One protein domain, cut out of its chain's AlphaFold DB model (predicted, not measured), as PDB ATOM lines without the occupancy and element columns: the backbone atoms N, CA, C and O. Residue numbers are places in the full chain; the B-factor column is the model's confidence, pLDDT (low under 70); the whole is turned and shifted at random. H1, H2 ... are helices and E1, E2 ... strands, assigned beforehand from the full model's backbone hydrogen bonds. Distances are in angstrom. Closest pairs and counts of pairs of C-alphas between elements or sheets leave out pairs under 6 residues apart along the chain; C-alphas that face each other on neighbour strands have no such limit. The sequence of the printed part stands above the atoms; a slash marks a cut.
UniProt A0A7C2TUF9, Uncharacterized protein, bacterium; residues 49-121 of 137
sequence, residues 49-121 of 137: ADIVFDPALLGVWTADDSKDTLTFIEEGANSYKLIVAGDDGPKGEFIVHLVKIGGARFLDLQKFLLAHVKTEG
ATOM      1  N   ALA A  49      21.891-113.161 -80.911       84.12
ATOM      2  CA  ALA A  49      21.083-113.599 -79.772       84.12
ATOM      3  C   ALA A  49      21.820-113.508 -78.423       84.12
ATOM      4  O   ALA A  49      21.179-113.468 -77.374       84.12
ATOM      5  N   ASP A  50      23.154-113.480 -78.445       87.19
ATOM      6  CA  ASP A  50      23.998-113.413 -77.248       87.19
ATOM      7  C   ASP A  50      24.312-111.962 -76.842       87.19
ATOM      8  O   ASP A  50      24.872-111.725 -75.766       87.19
ATOM      9  N   ILE A  51      23.955-110.993 -77.696       87.38
ATOM     10  CA  ILE A  51      24.114-109.562 -77.439       87.38
ATOM     11  C   ILE A  51      23.023-109.125 -76.461       87.38
ATOM     12  O   ILE A  51      21.827-109.263 -76.716       87.38
ATOM     13  N   VAL A  52      23.445-108.575 -75.328       89.50
ATOM     14  CA  VAL A  52      22.565-108.114 -74.255       89.50
ATOM     15  C   VAL A  52      22.825-106.641 -74.013       89.50
ATOM     16  O   VAL A  52      23.966-106.234 -73.841       89.50
ATOM     17  N   PHE A  53      21.761-105.851 -73.920       88.62
ATOM     18  CA  PHE A  53      21.861-104.460 -73.503       88.62
ATOM     19  C   PHE A  53      21.604-104.329 -71.999       88.62
ATOM     20  O   PHE A  53      20.561-104.741 -71.488       88.62
ATOM     21  N   ASP A  54      22.570-103.760 -71.288       88.44
ATOM     22  CA  ASP A  54      22.471-103.335 -69.897       88.44
ATOM     23  C   ASP A  54      22.553-101.794 -69.811       88.44
ATOM     24  O   ASP A  54      23.610-101.218 -70.100       88.44
ATOM     25  N   PRO A  55      21.468-101.096 -69.421       85.44
ATOM     26  CA  PRO A  55      21.478 -99.639 -69.292       85.44
ATOM     27  C   PRO A  55      22.385 -99.156 -68.151       85.44
ATOM     28  O   PRO A  55      22.777 -97.994 -68.139       85.44
ATOM     29  N   ALA A  56      22.769-100.024 -67.204       86.50
ATOM     30  CA  ALA A  56      23.662 -99.650 -66.106       86.50
ATOM     31  C   ALA A  56      25.105 -99.364 -66.559       86.50
ATOM     32  O   ALA A  56      25.882 -98.800 -65.782       86.50
ATOM     33  N   LEU A  57      25.461 -99.763 -67.785       86.12
ATOM     34  CA  LEU A  57      26.761 -99.482 -68.391       86.12
ATOM     35  C   LEU A  57      26.867 -98.038 -68.904       86.12
ATOM     36  O   LEU A  57      27.970 -97.507 -69.026       86.12
ATOM     37  N   LEU A  58      25.729 -97.398 -69.190       88.19
ATOM     38  CA  LEU A  58      25.691 -96.032 -69.699       88.19
ATOM     39  C   LEU A  58      26.263 -95.045 -68.680       88.19
ATOM     40  O   LEU A  58      26.077 -95.182 -67.468       88.19
ATOM     41  N   GLY A  59      26.941 -94.023 -69.197       87.25
ATOM     42  CA  GLY A  59      27.522 -92.956 -68.395       87.25
ATOM     43  C   GLY A  59      29.041 -92.912 -68.459       87.25
ATOM     44  O   GLY A  59      29.668 -93.395 -69.404       87.25
ATOM     45  N   VAL A  60      29.621 -92.260 -67.454       88.31
ATOM     46  CA  VAL A  60      31.027 -91.865 -67.438       88.31
ATOM     47  C   VAL A  60      31.795 -92.678 -66.401       88.31
ATOM     48  O   VAL A  60      31.398 -92.797 -65.238       88.31
ATOM     49  N   TRP A  61      32.915 -93.230 -66.836       88.38
ATOM     50  CA  TRP A  61      33.789 -94.105 -66.073       88.38
ATOM     51  C   TRP A  61      35.203 -93.533 -66.084       88.38
ATOM     52  O   TRP A  61      35.608 -92.875 -67.039       88.38
ATOM     53  N   THR A  62      35.950 -93.783 -65.019       85.44
ATOM     54  CA  THR A  62      37.367 -93.443 -64.894       85.44
ATOM     55  C   THR A  62      38.116 -94.688 -64.466       85.44
ATOM     56  O   THR A  62      37.582 -95.493 -63.701       85.44
ATOM     57  N   ALA A  63      39.342 -94.857 -64.935       79.19
ATOM     58  CA  ALA A  63      40.266 -95.771 -64.281       79.19
ATOM     59  C   ALA A  63      40.863 -95.084 -63.043       79.19
ATOM     60  O   ALA A  63      40.974 -93.859 -63.001       79.19
ATOM     61  N   ASP A  64      41.186 -95.869 -62.018       67.19
ATOM     62  CA  ASP A  64      41.634 -95.361 -60.712       67.19
ATOM     63  C   ASP A  64      42.914 -94.524 -60.767       67.19
ATOM     64  O   ASP A  64      43.054 -93.557 -60.017       67.19
ATOM     65  N   ASP A  65      43.816 -94.878 -61.680       63.50
ATOM     66  CA  ASP A  65      45.170 -94.324 -61.745       63.50
ATOM     67  C   ASP A  65      45.432 -93.506 -63.019       63.50
ATOM     68  O   ASP A  65      46.524 -92.963 -63.205       63.50
ATOM     69  N   SER A  66      44.430 -93.359 -63.891       65.88
ATOM     70  CA  SER A  66      44.529 -92.528 -65.087       65.88
ATOM     71  C   SER A  66      43.465 -91.434 -65.089       65.88
ATOM     72  O   SER A  66      42.343 -91.602 -64.623       65.88
ATOM     73  N   LYS A  67      43.817 -90.269 -65.641       68.69
ATOM     74  CA  LYS A  67      42.850 -89.192 -65.911       68.69
ATOM     75  C   LYS A  67      41.960 -89.497 -67.120       68.69
ATOM     76  O   LYS A  67      41.162 -88.653 -67.530       68.69
ATOM     77  N   ASP A  68      42.128 -90.673 -67.716       78.25
ATOM     78  CA  ASP A  68      41.397 -91.050 -68.905       78.25
ATOM     79  C   ASP A  68      39.948 -91.366 -68.525       78.25
ATOM     80  O   ASP A  68      39.646 -92.187 -67.658       78.25
ATOM     81  N   THR A  69      39.039 -90.665 -69.190       83.81
ATOM     82  CA  THR A  69      37.603 -90.768 -68.980       83.81
ATOM     83  C   THR A  69      36.991 -91.591 -70.106       83.81
ATOM     84  O   THR A  69      37.161 -91.282 -71.286       83.81
ATOM     85  N   LEU A  70      36.245 -92.628 -69.743       86.94
ATOM     86  CA  LEU A  70      35.532 -93.509 -70.656       86.94
ATOM     87  C   LEU A  70      34.042 -93.177 -70.604       86.94
ATOM     88  O   LEU A  70      33.408 -93.289 -69.560       86.94
ATOM     89  N   THR A  71      33.466 -92.769 -71.729       88.00
ATOM     90  CA  THR A  71      32.038 -92.435 -71.819       88.00
ATOM     91  C   THR A  71      31.324 -93.450 -72.693       88.00
ATOM     92  O   THR A  71      31.669 -93.594 -73.864       88.00
ATOM     93  N   PHE A  72      30.319 -94.127 -72.134       89.12
ATOM     94  CA  PHE A  72      29.458 -95.061 -72.856       89.12
ATOM     95  C   PHE A  72      28.129 -94.393 -73.211       89.12
ATOM     96  O   PHE A  72      27.393 -93.942 -72.330       89.12
ATOM     97  N   ILE A  73      27.824 -94.362 -74.505       88.94
ATOM     98  CA  ILE A  73      26.609 -93.792 -75.088       88.94
ATOM     99  C   ILE A  73      25.883 -94.903 -75.848       88.94
ATOM    100  O   ILE A  73      26.521 -95.723 -76.500       88.94
ATOM    101  N   GLU A  74      24.558 -94.953 -75.774       89.19
ATOM    102  CA  GLU A  74      23.767 -95.882 -76.586       89.19
ATOM    103  C   GLU A  74      23.816 -95.465 -78.065       89.19
ATOM    104  O   GLU A  74      23.527 -94.317 -78.403       89.19
ATOM    105  N   GLU A  75      24.188 -96.388 -78.955       80.12
ATOM    106  CA  GLU A  75      24.268 -96.130 -80.396       80.12
ATOM    107  C   GLU A  75      23.707 -97.320 -81.184       80.12
ATOM    108  O   GLU A  75      24.439 -98.203 -81.618       80.12
ATOM    109  N   GLY A  76      22.391 -97.336 -81.404       78.12
ATOM    110  CA  GLY A  76      21.712 -98.350 -82.217       78.12
ATOM    111  C   GLY A  76      21.076 -99.480 -81.405       78.12
ATOM    112  O   GLY A  76      20.770 -99.323 -80.228       78.12
ATOM    113  N   ALA A  77      20.819-100.621 -82.049       75.75
ATOM    114  CA  ALA A  77      20.148-101.757 -81.418       75.75
ATOM    115  C   ALA A  77      21.151-102.605 -80.616       75.75
ATOM    116  O   ALA A  77      21.868-103.418 -81.190       75.75
ATOM    117  N   ASN A  78      21.172-102.431 -79.290       81.94
ATOM    118  CA  ASN A  78      22.040-103.151 -78.343       81.94
ATOM    119  C   ASN A  78      23.555-102.935 -78.544       81.94
ATOM    120  O   ASN A  78      24.366-103.787 -78.170       81.94
ATOM    121  N   SER A  79      23.939-101.790 -79.102       85.56
ATOM    122  CA  SER A  79      25.334-101.394 -79.300       85.56
ATOM    123  C   SER A  79      25.640-100.124 -78.511       85.56
ATOM    124  O   SER A  79      24.790 -99.246 -78.345       85.56
ATOM    125  N   TYR A  80      26.873-100.024 -78.026       89.00
ATOM    126  CA  TYR A  80      27.362 -98.864 -77.295       89.00
ATOM    127  C   TYR A  80      28.461 -98.180 -78.087       89.00
ATOM    128  O   TYR A  80      29.345 -98.834 -78.634       89.00
ATOM    129  N   LYS A  81      28.464 -96.856 -78.069       88.38
ATOM    130  CA  LYS A  81      29.608 -96.052 -78.460       88.38
ATOM    131  C   LYS A  81      30.431 -95.736 -77.220       88.38
ATOM    132  O   LYS A  81      29.939 -95.105 -76.287       88.38
ATOM    133  N   LEU A  82      31.682 -96.171 -77.217       87.12
ATOM    134  CA  LEU A  82      32.666 -95.840 -76.199       87.12
ATOM    135  C   LEU A  82      33.582 -94.736 -76.723       87.12
ATOM    136  O   LEU A  82      34.222 -94.887 -77.760       87.12
ATOM    137  N   ILE A  83      33.665 -93.640 -75.978       86.06
ATOM    138  CA  ILE A  83      34.591 -92.539 -76.234       86.06
ATOM    139  C   ILE A  83      35.625 -92.534 -75.116       86.06
ATOM    140  O   ILE A  83      35.264 -92.422 -73.944       86.06
ATOM    141  N   VAL A  84      36.899 -92.648 -75.481       83.75
ATOM    142  CA  VAL A  84      38.024 -92.543 -74.547       83.75
ATOM    143  C   VAL A  84      38.606 -91.141 -74.680       83.75
ATOM    144  O   VAL A  84      39.126 -90.790 -75.738       83.75
ATOM    145  N   ALA A  85      38.508 -90.329 -73.632       82.00
ATOM    146  CA  ALA A  85      39.080 -88.989 -73.572       82.00
ATOM    147  C   ALA A  85      40.258 -88.964 -72.598       82.00
ATOM    148  O   ALA A  85      40.122 -89.433 -71.475       82.00
ATOM    149  N   GLY A  86      41.396 -88.425 -73.032       76.62
ATOM    150  CA  GLY A  86      42.539 -88.148 -72.161       76.62
ATOM    151  C   GLY A  86      42.826 -86.652 -72.053       76.62
ATOM    152  O   GLY A  86      42.080 -85.831 -72.585       76.62
ATOM    153  N   ASP A  87      43.941 -86.309 -71.404       70.00
ATOM    154  CA  ASP A  87      44.351 -84.917 -71.140       70.00
ATOM    155  C   ASP A  87      44.441 -84.043 -72.415       70.00
ATOM    156  O   ASP A  87      44.126 -82.855 -72.366       70.00
ATOM    157  N   ASP A  88      44.791 -84.634 -73.565       66.62
ATOM    158  CA  ASP A  88      44.955 -83.939 -74.854       66.62
ATOM    159  C   ASP A  88      43.718 -84.029 -75.782       66.62
ATOM    160  O   ASP A  88      43.786 -83.669 -76.958       66.62
ATOM    161  N   GLY A  89      42.573 -84.504 -75.271       67.12
ATOM    162  CA  GLY A  89      41.320 -84.653 -76.023       67.12
ATOM    163  C   GLY A  89      40.884 -86.113 -76.250       67.12
ATOM    164  O   GLY A  89      41.414 -87.032 -75.617       67.12
ATOM    165  N   PRO A  90      39.877 -86.362 -77.115       69.81
ATOM    166  CA  PRO A  90      39.385 -87.712 -77.390       69.81
ATOM    167  C   PRO A  90      40.467 -88.552 -78.084       69.81
ATOM    168  O   PRO A  90      40.845 -88.287 -79.223       69.81
ATOM    169  N   LYS A  91      40.954 -89.581 -77.383       73.19
ATOM    170  CA  LYS A  91      41.974 -90.535 -77.838       73.19
ATOM    171  C   LYS A  91      41.411 -91.551 -78.837       73.19
ATOM    172  O   LYS A  91      42.149 -92.026 -79.696       73.19
ATOM    173  N   GLY A  92      40.121 -91.881 -78.749       75.62
ATOM    174  CA  GLY A  92      39.490 -92.805 -79.690       75.62
ATOM    175  C   GLY A  92      38.001 -93.031 -79.452       75.62
ATOM    176  O   GLY A  92      37.497 -92.863 -78.341       75.62
ATOM    177  N   GLU A  93      37.312 -93.437 -80.518       81.00
ATOM    178  CA  GLU A  93      35.910 -93.852 -80.504       81.00
ATOM    179  C   GLU A  93      35.800 -95.327 -80.907       81.00
ATOM    180  O   GLU A  93      36.405 -95.768 -81.886       81.00
ATOM    181  N   PHE A  94      35.003 -96.086 -80.161       82.56
ATOM    182  CA  PHE A  94      34.848 -97.526 -80.307       82.56
ATOM    183  C   PHE A  94      33.365 -97.886 -80.329       82.56
ATOM    184  O   PHE A  94      32.575 -97.315 -79.585       82.56
ATOM    185  N   ILE A  95      32.999 -98.869 -81.149       85.62
ATOM    186  CA  ILE A  95      31.690 -99.522 -81.053       85.62
ATOM    187  C   ILE A  95      31.877-100.775 -80.208       85.62
ATOM    188  O   ILE A  95      32.782-101.567 -80.484       85.62
ATOM    189  N   VAL A  96      31.042-100.920 -79.186       88.38
ATOM    190  CA  VAL A  96      31.125-101.957 -78.164       88.38
ATOM    191  C   VAL A  96      29.831-102.752 -78.129       88.38
ATOM    192  O   VAL A  96      28.741-102.180 -78.142       88.38
ATOM    193  N   HIS A  97      29.949-104.071 -78.031       89.06
ATOM    194  CA  HIS A  97      28.823-104.954 -77.761       89.06
ATOM    195  C   HIS A  97      29.017-105.632 -76.414       89.06
ATOM    196  O   HIS A  97      30.091-106.155 -76.116       89.06
ATOM    197  N   LEU A  98      27.966-105.638 -75.599       89.94
ATOM    198  CA  LEU A  98      27.938-106.430 -74.382       89.94
ATOM    199  C   LEU A  98      27.347-107.800 -74.724       89.94
ATOM    200  O   LEU A  98      26.216-107.910 -75.189       89.94
ATOM    201  N   VAL A  99      28.134-108.849 -74.513       90.44
ATOM    202  CA  VAL A  99      27.803-110.215 -74.923       90.44
ATOM    203  C   VAL A  99      27.777-111.123 -73.705       90.44
ATOM    204  O   VAL A  99      28.634-111.025 -72.825       90.44
ATOM    205  N   LYS A 100      26.805-112.033 -73.642       90.94
ATOM    206  CA  LYS A 100      26.710-113.039 -72.583       90.94
ATOM    207  C   LYS A 100      27.083-114.421 -73.115       90.94
ATOM    208  O   LYS A 100      26.297-115.045 -73.814       90.94
ATOM    209  N   ILE A 101      28.237-114.942 -72.703       88.69
ATOM    210  CA  ILE A 101      28.731-116.267 -73.110       88.69
ATOM    211  C   ILE A 101      28.919-117.124 -71.860       88.69
ATOM    212  O   ILE A 101      29.588-116.719 -70.911       88.69
ATOM    213  N   GLY A 102      28.303-118.310 -71.824       84.62
ATOM    214  CA  GLY A 102      28.498-119.273 -70.730       84.62
ATOM    215  C   GLY A 102      28.106-118.762 -69.333       84.62
ATOM    216  O   GLY A 102      28.578-119.293 -68.335       84.62
ATOM    217  N   GLY A 103      27.267-117.723 -69.247       85.25
ATOM    218  CA  GLY A 103      26.848-117.103 -67.983       85.25
ATOM    219  C   GLY A 103      27.697-115.910 -67.529       85.25
ATOM    220  O   GLY A 103      27.248-115.173 -66.654       85.25
ATOM    221  N   ALA A 104      28.850-115.669 -68.156       87.69
ATOM    222  CA  ALA A 104      29.656-114.468 -67.957       87.69
ATOM    223  C   ALA A 104      29.300-113.386 -68.991       87.69
ATOM    224  O   ALA A 104      28.756-113.686 -70.057       87.69
ATOM    225  N   ARG A 105      29.579-112.121 -68.659       88.50
ATOM    226  CA  ARG A 105      29.373-110.963 -69.539       88.50
ATOM    227  C   ARG A 105      30.726-110.436 -70.002       88.50
ATOM    228  O   ARG A 105      31.614-110.251 -69.176       88.50
ATOM    229  N   PHE A 106      30.850-110.174 -71.293       88.19
ATOM    230  CA  PHE A 106      32.065-109.681 -71.927       88.19
ATOM    231  C   PHE A 106      31.751-108.427 -72.737       88.19
ATOM    232  O   PHE A 106      30.697-108.350 -73.368       88.19
ATOM    233  N   LEU A 107      32.665-107.458 -72.718       87.69
ATOM    234  CA  LEU A 107      32.620-106.291 -73.595       87.69
ATOM    235  C   LEU A 107      33.522-106.551 -74.797       87.69
ATOM    236  O   LEU A 107      34.735-106.680 -74.651       87.69
ATOM    237  N   ASP A 108      32.916-106.641 -75.973       85.88
ATOM    238  CA  ASP A 108      33.618-106.793 -77.240       85.88
ATOM    239  C   ASP A 108      33.803-105.425 -77.910       85.88
ATOM    240  O   ASP A 108      32.836-104.698 -78.129       85.88
ATOM    241  N   LEU A 109      35.050-105.075 -78.229       81.62
ATOM    242  CA  LEU A 109      35.477-103.775 -78.762       81.62
ATOM    243  C   LEU A 109      35.891-103.900 -80.249       81.62
ATOM    244  O   LEU A 109      36.977-103.492 -80.652       81.62
ATOM    245  N   GLN A 110      35.059-104.516 -81.091       67.38
ATOM    246  CA  GLN A 110      35.454-105.041 -82.410       67.38
ATOM    247  C   GLN A 110      36.035-104.045 -83.433       67.38
ATOM    248  O   GLN A 110      37.009-104.358 -84.125       67.38
ATOM    249  N   LYS A 111      35.423-102.869 -83.622       61.78
ATOM    250  CA  LYS A 111      35.607-102.125 -84.889       61.78
ATOM    251  C   LYS A 111      36.900-101.305 -84.968       61.78
ATOM    252  O   LYS A 111      37.462-101.163 -86.052       61.78
ATOM    253  N   PHE A 112      37.388-100.787 -83.844       57.16
ATOM    254  CA  PHE A 112      38.627 -99.999 -83.799       57.16
ATOM    255  C   PHE A 112      39.862-100.872 -83.552       57.16
ATOM    256  O   PHE A 112      40.922-100.603 -84.122       57.16
ATOM    257  N   LEU A 113      39.720-101.941 -82.756       60.28
ATOM    258  CA  LEU A 113      40.815-102.854 -82.421       60.28
ATOM    259  C   LEU A 113      41.501-103.400 -83.673       60.28
ATOM    260  O   LEU A 113      42.721-103.354 -83.776       60.28
ATOM    261  N   LEU A 114      40.728-103.836 -84.671       61.59
ATOM    262  CA  LEU A 114      41.280-104.406 -85.903       61.59
ATOM    263  C   LEU A 114      42.118-103.409 -86.721       61.59
ATOM    264  O   LEU A 114      43.040-103.828 -87.419       61.59
ATOM    265  N   ALA A 115      41.841-102.106 -86.614       60.81
ATOM    266  CA  ALA A 115      42.629-101.070 -87.280       60.81
ATOM    267  C   ALA A 115      43.952-100.763 -86.545       60.81
ATOM    268  O   ALA A 115      44.931-100.400 -87.194       60.81
ATOM    269  N   HIS A 116      44.002-100.962 -85.222       61.75
ATOM    270  CA  HIS A 116      45.131-100.574 -84.359       61.75
ATOM    271  C   HIS A 116      45.878-101.760 -83.722       61.75
ATOM    272  O   HIS A 116      46.825-101.570 -82.969       61.75
ATOM    273  N   VAL A 117      45.542-103.006 -84.078       61.94
ATOM    274  CA  VAL A 117      46.221-104.225 -83.583       61.94
ATOM    275  C   VAL A 117      47.740-104.223 -83.823       61.94
ATOM    276  O   VAL A 117      48.474-104.922 -83.133       61.94
ATOM    277  N   LYS A 118      48.229-103.446 -84.797       57.53
ATOM    278  CA  LYS A 118      49.652-103.393 -85.170       57.53
ATOM    279  C   LYS A 118      50.427-102.216 -84.573       57.53
ATOM    280  O   LYS A 118      51.623-102.119 -84.826       57.53
ATOM    281  N   THR A 119      49.780-101.311 -83.842       66.81
ATOM    282  CA  THR A 119      50.462-100.155 -83.245       66.81
ATOM    283  C   THR A 119      50.954-100.504 -81.845       66.81
ATOM    284  O   THR A 119      50.164-100.892 -80.985       66.81
ATOM    285  N   GLU A 120      52.264-100.379 -81.615       61.72
ATOM    286  CA  GLU A 120      52.854-100.536 -80.283       61.72
ATOM    287  C   GLU A 120      52.221 -99.520 -79.316       61.72
ATOM    288  O   GLU A 120      52.084 -98.344 -79.650       61.72
ATOM    289  N   GLY A 121      51.781 -99.981 -78.142       63.84
ATOM    290  CA  GLY A 121      51.120 -99.137 -77.137       63.84
ATOM    291  C   GLY A 121      49.627 -98.853 -77.367       63.84
ATOM    292  O   GLY A 121      49.046 -98.097 -76.599       63.84
TER     293      GLY A 121
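AT A GLANCE: This is residues 49 to 121 of the 137 residues of an uncharacterized protein of bacterium (UniProt A0A7C2TUF9). A single five-stranded sheet, strongly twisted and curled like part of a barrel, is built as a chain of hairpins, with the short helix H1 packed on its longest strand, E4. E4 spans the sheet's two parts: its first residues pair with E3 and its last with E5, while residues 114 to 121, the last part of H1 and the tail after it, stick out from the body. The printed part has 73 residues, with five named strands and then one named helix in the order E1 E2 E3 E4 E5 H1; the sheet's order is E1 - E2 - E3 - E4 - E5, all antiparallel, and the class is mostly strand. The whole is only just compact, close to loose, with a radius of gyration of the C-alphas of 13.1 A and spans of 38 by 28 by 23 A.

IN THESE COORDINATES: Residues 49 to 58 come before the first named element. E1 is residues 59 to 63, beginning at C-alpha 59 at (27.522, -92.956, -68.395). E2 is residues 69 to 74, 16.6 A long, and E3 is residues 79 to 86, 22.9 A long. E4, residues 89 to 101, is the longest strand, 34.2 A from C-alpha 89 at (41.320, -84.653, -76.023) to C-alpha 101. E5 is residues 104 to 108. H1 is residues 110 to 116, 10.8 A long, ending at C-alpha 116 at (45.131, -100.574, -84.359).

HOW THE PARTS SIT: The five strands make a meander, each strand the antiparallel neighbour of the one before, with E1 and E5 as edge strands. In the hairpin of E1 and E2, at 152 degrees, N 61 and O 70 are within hydrogen-bond range at 2.8 A. In the hairpin of E2 and E3, at 159 degrees, N 81 and O 73 are at 2.7 A. E3 and E4, a hairpin at 145 degrees, have N 82 and O 94 at 2.8 A. The pairing of E4 is staggered: residues 89 to 97 pair with E3 and residues 97 to 101 with E5. In the hairpin of E4 and E5, N 106 and O 99 are at 2.8 A. E3 and E5 are apart. H1 is on the sheet, and the closest C-alphas of E4 and H1 are those of Phe 94 and Phe 112, 5.7 A apart. In H1, 1 of 3 O i to N i+4 pairs and 2 of 4 O i to N i+3 pairs are within hydrogen-bond range.

THE WHOLE: The two C-alphas farthest apart are those of Asp 88 and Gly 102, 39.2 A. The printed part has no cut, and the five links between named elements are tight. The mean pLDDT of the printed part is 79.5; residues 64 to 67, 88 to 90 and 110 to 121 are under 70.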